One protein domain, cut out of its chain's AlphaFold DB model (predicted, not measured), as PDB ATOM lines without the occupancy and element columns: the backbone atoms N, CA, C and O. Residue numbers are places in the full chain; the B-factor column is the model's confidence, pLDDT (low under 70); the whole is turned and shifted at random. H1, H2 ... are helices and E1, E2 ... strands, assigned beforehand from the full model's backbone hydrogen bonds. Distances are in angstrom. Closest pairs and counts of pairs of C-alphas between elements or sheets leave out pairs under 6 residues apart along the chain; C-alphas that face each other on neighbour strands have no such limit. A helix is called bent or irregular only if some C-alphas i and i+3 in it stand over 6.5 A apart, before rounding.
ATOM      1  N   VAL A   4     356.742 428.653 402.735       88.25
ATOM      2  CA  VAL A   4     357.528 428.414 401.526       88.25
ATOM      3  C   VAL A   4     358.331 429.668 401.210       88.25
ATOM      4  O   VAL A   4     357.769 430.746 401.026       88.25
ATOM      5  N   LEU A   5     359.654 429.517 401.135       87.31
ATOM      6  CA  LEU A   5     360.585 430.596 400.825       87.31
ATOM      7  C   LEU A   5     361.215 430.373 399.448       87.31
ATOM      8  O   LEU A   5     361.795 429.323 399.169       87.31
ATOM      9  N   PHE A   6     361.144 431.393 398.601       86.69
ATOM     10  CA  PHE A   6     361.720 431.401 397.266       86.69
ATOM     11  C   PHE A   6     362.709 432.550 397.094       86.69
ATOM     12  O   PHE A   6     362.485 433.679 397.524       86.69
ATOM     13  N   SER A   7     363.801 432.267 396.384       84.88
ATOM     14  CA  SER A   7     364.685 433.312 395.870       84.88
ATOM     15  C   SER A   7     364.088 433.855 394.577       84.88
ATOM     16  O   SER A   7     364.042 433.151 393.561       84.88
ATOM     17  N   ALA A   8     363.639 435.106 394.620       81.81
ATOM     18  CA  ALA A   8     363.033 435.760 393.475       81.81
ATOM     19  C   ALA A   8     364.061 436.069 392.375       81.81
ATOM     20  O   ALA A   8     363.724 436.035 391.198       81.81
ATOM     21  N   THR A   9     365.338 436.243 392.737       81.12
ATOM     22  CA  THR A   9     366.477 436.449 391.815       81.12
ATOM     23  C   THR A   9     366.624 435.362 390.756       81.12
ATOM     24  O   THR A   9     367.178 435.600 389.688       81.12
ATOM     25  N   LYS A  10     366.170 434.141 391.055       82.69
ATOM     26  CA  LYS A  10     366.333 432.997 390.159       82.69
ATOM     27  C   LYS A  10     365.246 433.012 389.093       82.69
ATOM     28  O   LYS A  10     365.277 433.776 388.136       82.69
ATOM     29  N   TYR A  11     364.284 432.125 389.265       75.19
ATOM     30  CA  TYR A  11     363.303 431.821 388.251       75.19
ATOM     31  C   TYR A  11     362.222 432.891 388.141       75.19
ATOM     32  O   TYR A  11     361.800 433.184 387.033       75.19
ATOM     33  N   LEU A  12     361.834 433.510 389.260       79.75
ATOM     34  CA  LEU A  12     360.852 434.596 389.274       79.75
ATOM     35  C   LEU A  12     361.335 435.830 388.503       79.75
ATOM     36  O   LEU A  12     360.548 436.411 387.769       79.75
ATOM     37  N   SER A  13     362.607 436.211 388.641       79.31
ATOM     38  CA  SER A  13     363.227 437.285 387.859       79.31
ATOM     39  C   SER A  13     363.529 436.839 386.433       79.31
ATOM     40  O   SER A  13     363.292 437.595 385.496       79.31
ATOM     41  N   GLY A  14     364.104 435.642 386.265       72.56
ATOM     42  CA  GLY A  14     364.466 435.052 384.971       72.56
ATOM     43  C   GLY A  14     365.517 435.826 384.165       72.56
ATOM     44  O   GLY A  14     365.939 435.353 383.114       72.56
ATOM     45  N   HIS A  15     365.929 437.011 384.617       74.69
ATOM     46  CA  HIS A  15     366.646 438.006 383.816       74.69
ATOM     47  C   HIS A  15     367.814 438.660 384.580       74.69
ATOM     48  O   HIS A  15     368.439 439.579 384.064       74.69
ATOM     49  N   GLY A  16     368.103 438.223 385.811       78.94
ATOM     50  CA  GLY A  16     369.340 438.553 386.534       78.94
ATOM     51  C   GLY A  16     369.508 440.005 387.002       78.94
ATOM     52  O   GLY A  16     370.583 440.346 387.475       78.94
ATOM     53  N   HIS A  17     368.478 440.845 386.895       77.19
ATOM     54  CA  HIS A  17     368.560 442.283 387.193       77.19
ATOM     55  C   HIS A  17     367.926 442.690 388.535       77.19
ATOM     56  O   HIS A  17     367.914 443.872 388.861       77.19
ATOM     57  N   ILE A  18     367.396 441.741 389.315       84.88
ATOM     58  CA  ILE A  18     366.841 442.002 390.653       84.88
ATOM     59  C   ILE A  18     367.352 440.999 391.684       84.88
ATOM     60  O   ILE A  18     367.485 439.805 391.402       84.88
ATOM     61  N   VAL A  19     367.568 441.471 392.913       85.81
ATOM     62  CA  VAL A  19     367.843 440.622 394.073       85.81
ATOM     63  C   VAL A  19     366.705 440.762 395.073       85.81
ATOM     64  O   VAL A  19     366.477 441.837 395.609       85.81
ATOM     65  N   ALA A  20     365.955 439.677 395.281       86.00
ATOM     66  CA  ALA A  20     364.775 439.678 396.138       86.00
ATOM     67  C   ALA A  20     364.445 438.268 396.659       86.00
ATOM     68  O   ALA A  20     364.779 437.256 396.030       86.00
ATOM     69  N   GLY A  21     363.760 438.208 397.801       88.19
ATOM     70  CA  GLY A  21     363.174 436.998 398.379       88.19
ATOM     71  C   GLY A  21     361.651 437.107 398.447       88.19
ATOM     72  O   GLY A  21     361.117 438.200 398.609       88.19
ATOM     73  N   VAL A  22     360.954 435.979 398.308       88.00
ATOM     74  CA  VAL A  22     359.490 435.886 398.429       88.00
ATOM     75  C   VAL A  22     359.160 434.771 399.409       88.00
ATOM     76  O   VAL A  22     359.647 433.654 399.251       88.00
ATOM     77  N   ALA A  23     358.320 435.064 400.397       89.81
ATOM     78  CA  ALA A  23     357.780 434.087 401.332       89.81
ATOM     79  C   ALA A  23     356.260 433.983 401.149       89.81
ATOM     80  O   ALA A  23     355.590 434.990 400.934       89.81
ATOM     81  N   SER A  24     355.716 432.770 401.215       90.31
ATOM     82  CA  SER A  24     354.276 432.499 401.165       90.31
ATOM     83  C   SER A  24     353.953 431.350 402.114       90.31
ATOM     84  O   SER A  24     354.679 430.361 402.147       90.31
ATOM     85  N   GLY A  25     352.906 431.473 402.923       91.50
ATOM     86  CA  GLY A  25     352.606 430.523 403.990       91.50
ATOM     87  C   GLY A  25     351.391 430.936 404.808       91.50
ATOM     88  O   GLY A  25     350.582 431.745 404.355       91.50
ATOM     89  N   ARG A  26     351.267 430.371 406.014       91.94
ATOM     90  CA  ARG A  26     350.183 430.691 406.953       91.94
ATOM     91  C   ARG A  26     350.257 432.152 407.412       91.94
ATOM     92  O   ARG A  26     351.352 432.655 407.660       91.94
ATOM     93  N   GLN A  27     349.097 432.797 407.555       91.19
ATOM     94  CA  GLN A  27     348.982 434.219 407.903       91.19
ATOM     95  C   GLN A  27     349.756 434.566 409.185       91.19
ATOM     96  O   GLN A  27     350.591 435.461 409.143       91.19
ATOM     97  N   ASP A  28     349.605 433.780 410.258       91.88
ATOM     98  CA  ASP A  28     350.297 434.025 411.538       91.88
ATOM     99  C   ASP A  28     351.829 434.098 411.388       91.88
ATOM    100  O   ASP A  28     352.496 434.896 412.042       91.88
ATOM    101  N   LEU A  29     352.403 433.265 410.509       90.00
ATOM    102  CA  LEU A  29     353.844 433.243 410.244       90.00
ATOM    103  C   LEU A  29     354.274 434.413 409.353       90.00
ATOM    104  O   LEU A  29     355.370 434.945 409.520       90.00
ATOM    105  N   ILE A  30     353.421 434.822 408.410       92.56
ATOM    106  CA  ILE A  30     353.660 436.004 407.575       92.56
ATOM    107  C   ILE A  30     353.621 437.273 408.427       92.56
ATOM    108  O   ILE A  30     354.461 438.145 408.225       92.56
ATOM    109  N   ASP A  31     352.707 437.369 409.389       92.06
ATOM    110  CA  ASP A  31     352.591 438.536 410.265       92.06
ATOM    111  C   ASP A  31     353.806 438.665 411.191       92.06
ATOM    112  O   ASP A  31     354.366 439.755 411.319       92.06
ATOM    113  N   GLN A  32     354.305 437.549 411.737       91.56
ATOM    114  CA  GLN A  32     355.588 437.532 412.450       91.56
ATOM    115  C   GLN A  32     356.736 437.981 411.542       91.56
ATOM    116  O   GLN A  32     357.525 438.849 411.912       91.56
ATOM    117  N   LEU A  33     356.821 437.440 410.322       89.69
ATOM    118  CA  LEU A  33     357.862 437.812 409.363       89.69
ATOM    119  C   LEU A  33     357.778 439.292 408.965       89.69
ATOM    120  O   LEU A  33     358.807 439.936 408.770       89.69
ATOM    121  N   ARG A  34     356.565 439.842 408.865       90.75
ATOM    122  CA  ARG A  34     356.323 441.258 408.594       90.75
ATOM    123  C   ARG A  34     356.811 442.124 409.747       90.75
ATOM    124  O   ARG A  34     357.528 443.081 409.488       90.75
ATOM    125  N   TRP A  35     356.517 441.746 410.989       92.75
ATOM    126  CA  TRP A  35     357.050 442.434 412.165       92.75
ATOM    127  C   TRP A  35     358.589 442.417 412.191       92.75
ATOM    128  O   TRP A  35     359.224 443.460 412.357       92.75
ATOM    129  N   TYR A  36     359.207 441.261 411.916       91.56
ATOM    130  CA  TYR A  36     360.668 441.149 411.809       91.56
ATOM    131  C   TYR A  36     361.247 442.003 410.678       91.56
ATOM    132  O   TYR A  36     362.290 442.637 410.853       91.56
ATOM    133  N   ARG A  37     360.581 442.041 409.519       91.50
ATOM    134  CA  ARG A  37     360.977 442.869 408.375       91.50
ATOM    135  C   ARG A  37     360.885 444.353 408.711       91.50
ATOM    136  O   ARG A  37     361.803 445.095 408.387       91.50
ATOM    137  N   ASP A  38     359.808 444.778 409.357       91.62
ATOM    138  CA  ASP A  38     359.605 446.182 409.703       91.62
ATOM    139  C   ASP A  38     360.622 446.629 410.780       91.62
ATOM    140  O   ASP A  38     361.120 447.749 410.720       91.62
ATOM    141  N   THR A  39     361.037 445.727 411.684       92.19
ATOM    142  CA  THR A  39     362.077 445.991 412.705       92.19
ATOM    143  C   THR A  39     363.501 446.005 412.137       92.19
ATOM    144  O   THR A  39     364.326 446.823 412.530       92.19
ATOM    145  N   THR A  40     363.814 445.086 411.219       90.19
ATOM    146  CA  THR A  40     365.183 444.896 410.694       90.19
ATOM    147  C   THR A  40     365.452 445.751 409.446       90.19
ATOM    148  O   THR A  40     366.598 445.943 409.052       90.19
ATOM    149  N   GLY A  41     364.400 446.238 408.782       86.50
ATOM    150  CA  GLY A  41     364.495 447.067 407.584       86.50
ATOM    151  C   GLY A  41     364.820 446.395 406.234       86.50
ATOM    152  O   GLY A  41     365.134 447.151 405.314       86.50
ATOM    153  N   PRO A  42     364.755 445.058 406.002       84.75
ATOM    154  CA  PRO A  42     364.934 444.501 404.657       84.75
ATOM    155  C   PRO A  42     363.694 444.762 403.786       84.75
ATOM    156  O   PRO A  42     362.880 443.873 403.523       84.75
ATOM    157  N   VAL A  43     363.539 446.009 403.345       86.06
ATOM    158  CA  VAL A  43     362.482 446.464 402.438       86.06
ATOM    159  C   VAL A  43     363.034 446.529 401.017       86.06
ATOM    160  O   VAL A  43     364.167 446.942 400.782       86.06
ATOM    161  N   MET A  44     362.235 446.072 400.053       85.06
ATOM    162  CA  MET A  44     362.604 446.082 398.640       85.06
ATOM    163  C   MET A  44     362.496 447.496 398.066       85.06
ATOM    164  O   MET A  44     361.513 448.191 398.315       85.06
ATOM    165  N   ASP A  45     363.468 447.886 397.246       88.75
ATOM    166  CA  ASP A  45     363.411 449.130 396.481       88.75
ATOM    167  C   ASP A  45     362.196 449.161 395.518       88.75
ATOM    168  O   ASP A  45     361.752 448.131 394.989       88.75
ATOM    169  N   GLY A  46     361.651 450.356 395.279       86.88
ATOM    170  CA  GLY A  46     360.450 450.553 394.464       86.88
ATOM    171  C   GLY A  46     360.637 450.126 393.005       86.88
ATOM    172  O   GLY A  46     359.763 449.465 392.435       86.88
ATOM    173  N   ASN A  47     361.800 450.413 392.413       89.06
ATOM    174  CA  ASN A  47     362.115 449.984 391.052       89.06
ATOM    175  C   ASN A  47     362.270 448.457 390.988       89.06
ATOM    176  O   ASN A  47     361.694 447.800 390.121       89.06
ATOM    177  N   THR A  48     362.947 447.860 391.972       86.94
ATOM    178  CA  THR A  48     363.062 446.395 392.092       86.94
ATOM    179  C   THR A  48     361.687 445.718 392.190       86.94
ATOM    180  O   THR A  48     361.451 444.691 391.547       86.94
ATOM    181  N   THR A  49     360.745 446.327 392.915       88.44
ATOM    182  CA  THR A  49     359.367 445.833 393.063       88.44
ATOM    183  C   THR A  49     358.594 445.869 391.741       88.44
ATOM    184  O   THR A  49     357.912 444.902 391.394       88.44
ATOM    185  N   LEU A  50     358.727 446.945 390.958       88.31
ATOM    186  CA  LEU A  50     358.102 447.069 389.635       88.31
ATOM    187  C   LEU A  50     358.620 445.999 388.662       88.31
ATOM    188  O   LEU A  50     357.840 445.339 387.969       88.31
ATOM    189  N   LEU A  51     359.941 445.812 388.635       88.56
ATOM    190  CA  LEU A  51     360.617 444.824 387.794       88.56
ATOM    191  C   LEU A  51     360.218 443.394 388.180       88.56
ATOM    192  O   LEU A  51     359.976 442.563 387.301       88.56
ATOM    193  N   LEU A  52     360.076 443.128 389.481       87.75
ATOM    194  CA  LEU A  52     359.591 441.850 389.989       87.75
ATOM    195  C   LEU A  52     358.113 441.617 389.666       87.75
ATOM    196  O   LEU A  52     357.736 440.491 389.378       87.75
ATOM    197  N   ARG A  53     357.254 442.642 389.689       88.31
ATOM    198  CA  ARG A  53     355.816 442.474 389.410       88.31
ATOM    199  C   ARG A  53     355.543 442.067 387.960       88.31
ATOM    200  O   ARG A  53     354.602 441.320 387.715       88.31
ATOM    201  N   ARG A  54     356.360 442.526 387.004       87.25
ATOM    202  CA  ARG A  54     356.210 442.191 385.574       87.25
ATOM    203  C   ARG A  54     356.832 440.848 385.168       87.25
ATOM    204  O   ARG A  54     356.373 440.227 384.215       87.25
ATOM    205  N   SER A  55     357.876 440.389 385.856       84.75
ATOM    206  CA  SER A  55     358.615 439.183 385.463       84.75
ATOM    207  C   SER A  55     357.853 437.845 385.596       84.75
ATOM    208  O   SER A  55     358.071 436.975 384.750       84.75
ATOM    209  N   PRO A  56     356.927 437.618 386.557       85.31
ATOM    210  CA  PRO A  56     356.255 436.328 386.691       85.31
ATOM    211  C   PRO A  56     355.224 436.053 385.589       85.31
ATOM    212  O   PRO A  56     354.852 434.895 385.403       85.31
ATOM    213  N   TYR A  57     354.782 437.060 384.827       88.75
ATOM    214  CA  TYR A  57     353.793 436.857 383.759       88.75
ATOM    215  C   TYR A  57     354.299 435.914 382.655       88.75
ATOM    216  O   TYR A  57     353.523 435.131 382.111       88.75
ATOM    217  N   THR A  58     355.606 435.912 382.370       87.06
ATOM    218  CA  THR A  58     356.238 435.030 381.368       87.06
ATOM    219  C   THR A  58     356.903 433.792 381.981       87.06
ATOM    220  O   THR A  58     357.420 432.936 381.258       87.06
ATOM    221  N   LEU A  59     356.845 433.630 383.310       85.75
ATOM    222  CA  LEU A  59     357.475 432.523 384.040       85.75
ATOM    223  C   LEU A  59     357.031 431.150 383.528       85.75
ATOM    224  O   LEU A  59     357.845 430.234 383.421       85.75
ATOM    225  N   ARG A  60     355.743 431.007 383.196       84.62
ATOM    226  CA  ARG A  60     355.172 429.743 382.708       84.62
ATOM    227  C   ARG A  60     355.850 429.278 381.418       84.62
ATOM    228  O   ARG A  60     356.145 428.093 381.288       84.62
ATOM    229  N   LEU A  61     356.153 430.209 380.512       86.19
ATOM    230  CA  LEU A  61     356.804 429.923 379.233       86.19
ATOM    231  C   LEU A  61     358.270 429.523 379.438       86.19
ATOM    232  O   LEU A  61     358.711 428.501 378.914       86.19
ATOM    233  N   HIS A  62     359.005 430.269 380.267       81.88
ATOM    234  CA  HIS A  62     360.404 429.957 380.567       81.88
ATOM    235  C   HIS A  62     360.557 428.606 381.273       81.88
ATOM    236  O   HIS A  62     361.445 427.830 380.934       81.88
ATOM    237  N   MET A  63     359.666 428.289 382.212       84.56
ATOM    238  CA  MET A  63     359.677 427.004 382.909       84.56
ATOM    239  C   MET A  63     359.346 425.832 382.002       84.56
ATOM    240  O   MET A  63     359.995 424.793 382.092       84.56
ATOM    241  N   ALA A  64     358.352 425.988 381.127       86.25
ATOM    242  CA  ALA A  64     358.024 424.962 380.147       86.25
ATOM    243  C   ALA A  64     359.223 424.683 379.233       86.25
ATOM    244  O   ALA A  64     359.559 423.520 379.017       86.25
ATOM    245  N   ARG A  65     359.918 425.734 378.775       85.06
ATOM    246  CA  ARG A  65     361.112 425.596 377.936       85.06
ATOM    247  C   ARG A  65     362.275 424.930 378.674       85.06
ATOM    248  O   ARG A  65     362.810 423.959 378.157       85.06
ATOM    249  N   VAL A  66     362.603 425.381 379.887       82.19
ATOM    250  CA  VAL A  66     363.668 424.786 380.720       82.19
ATOM    251  C   VAL A  66     363.388 423.308 380.995       82.19
ATOM    252  O   VAL A  66     364.258 422.475 380.780       82.19
ATOM    253  N   ASN A  67     362.156 422.963 381.382       83.25
ATOM    254  CA  ASN A  67     361.785 421.570 381.640       83.25
ATOM    255  C   ASN A  67     361.818 420.711 380.361       83.25
ATOM    256  O   ASN A  67     362.153 419.531 380.429       83.25
ATOM    257  N   ALA A  68     361.439 421.274 379.207       80.88
ATOM    258  CA  ALA A  68     361.482 420.575 377.923       80.88
ATOM    259  C   ALA A  68     362.923 420.340 377.449       80.88
ATOM    260  O   ALA A  68     363.227 419.258 376.956       80.88
ATOM    261  N   ASP A  69     363.813 421.313 377.643       73.69
ATOM    262  CA  ASP A  69     365.240 421.168 377.352       73.69
ATOM    263  C   ASP A  69     365.901 420.153 378.297       73.69
ATOM    264  O   ASP A  69     366.660 419.298 377.844       73.69
ATOM    265  N   ASP A  70     365.539 420.160 379.584       64.50
ATOM    266  CA  ASP A  70     366.003 419.170 380.563       64.50
ATOM    267  C   ASP A  70     365.486 417.751 380.247       64.50
ATOM    268  O   ASP A  70     366.172 416.760 380.509       64.50
ATOM    269  N   ALA A  71     364.291 417.629 379.658       62.66
ATOM    270  CA  ALA A  71     363.737 416.353 379.201       62.66
ATOM    271  C   ALA A  71     364.321 415.889 377.850       62.66
ATOM    272  O   ALA A  71     364.450 414.687 377.620       62.66
TER     273      ALA A  71
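AT A GLANCE: This is residues 4 to 71 of the 140 residues of an uncharacterized protein of Streptomyces viridosporus T7A (UniProt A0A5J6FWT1). A small two-stranded sheet, E1 and E2, and the short helix H1 make the middle, with a helical part towards each end of the long axis. Towards one end H2 sticks out with residues 27 to 32 and 34 to 40; the long bent helix H3 passes H1 and runs to the other end, where residues 64 to 71 stick out. The 68 printed residues hold three named helices and two named strands, in the order E1, H1, E2, H2, H3; the sheet is antiparallel and the class is mostly helix. The whole is loose and elongated, with a radius of gyration of the C-alphas of 14.2 A and spans of 43 by 27 by 16 A.

HOW THE PARTS SIT: E1, residues 4 to 7, is the antiparallel neighbour of E2, residues 21 to 25, at 167 degrees; N 4 and O 24 are 2.7 A apart, within hydrogen-bond range. H1, residues 8 to 12, is irregular, only just: C-alphas 8 and 11 are 6.55 A apart. H2, residues 27 to 40, touches no helix; the closest C-alphas of E2 and H2, Ser 24 and Ile 30, are 7.3 A apart. H3, residues 46 to 71, was assigned as one helix by its hydrogen bonds but is bent, with C-alphas 57 and 60 7.3 A apart; its arms H3a, residues 46 to 57, and H3b, residues 60 to 71, stand at a steep tilt of 60 degrees. H3a is itself irregular, with C-alphas 53 and 56 6.7 A apart. H3a touches H1 with residues 52 to 56 alone, closest at the C-alphas of Leu 12 and Pro 56, 5.6 A. H3b and H1 are near each other, with 5 pairs of C-alphas within 10 A. Every O i to N i+4 pair is within range in H2 and H3b, 6 of 8 in H3a and 0 of 1 in H1, where 0 of 2 O i to N i+3 pairs are.

IN THESE COORDINATES: E1 begins at C-alpha 4 (357.528, 428.414, 401.526) and is 10.4 A long; H1 measures 4.9 A and E2 13.6 A. H2 measures 19.6 A, H3a 18.6 A and H3b 16.3 A, ending at C-alpha 71 (363.737, 416.353, 379.201).

THE WHOLE: The C-alphas farthest apart, Thr 39 and Ala 71, are 44.8 A apart. The printed part has no cut and no long link. Residues 70 to 71 are under 70 in pLDDT.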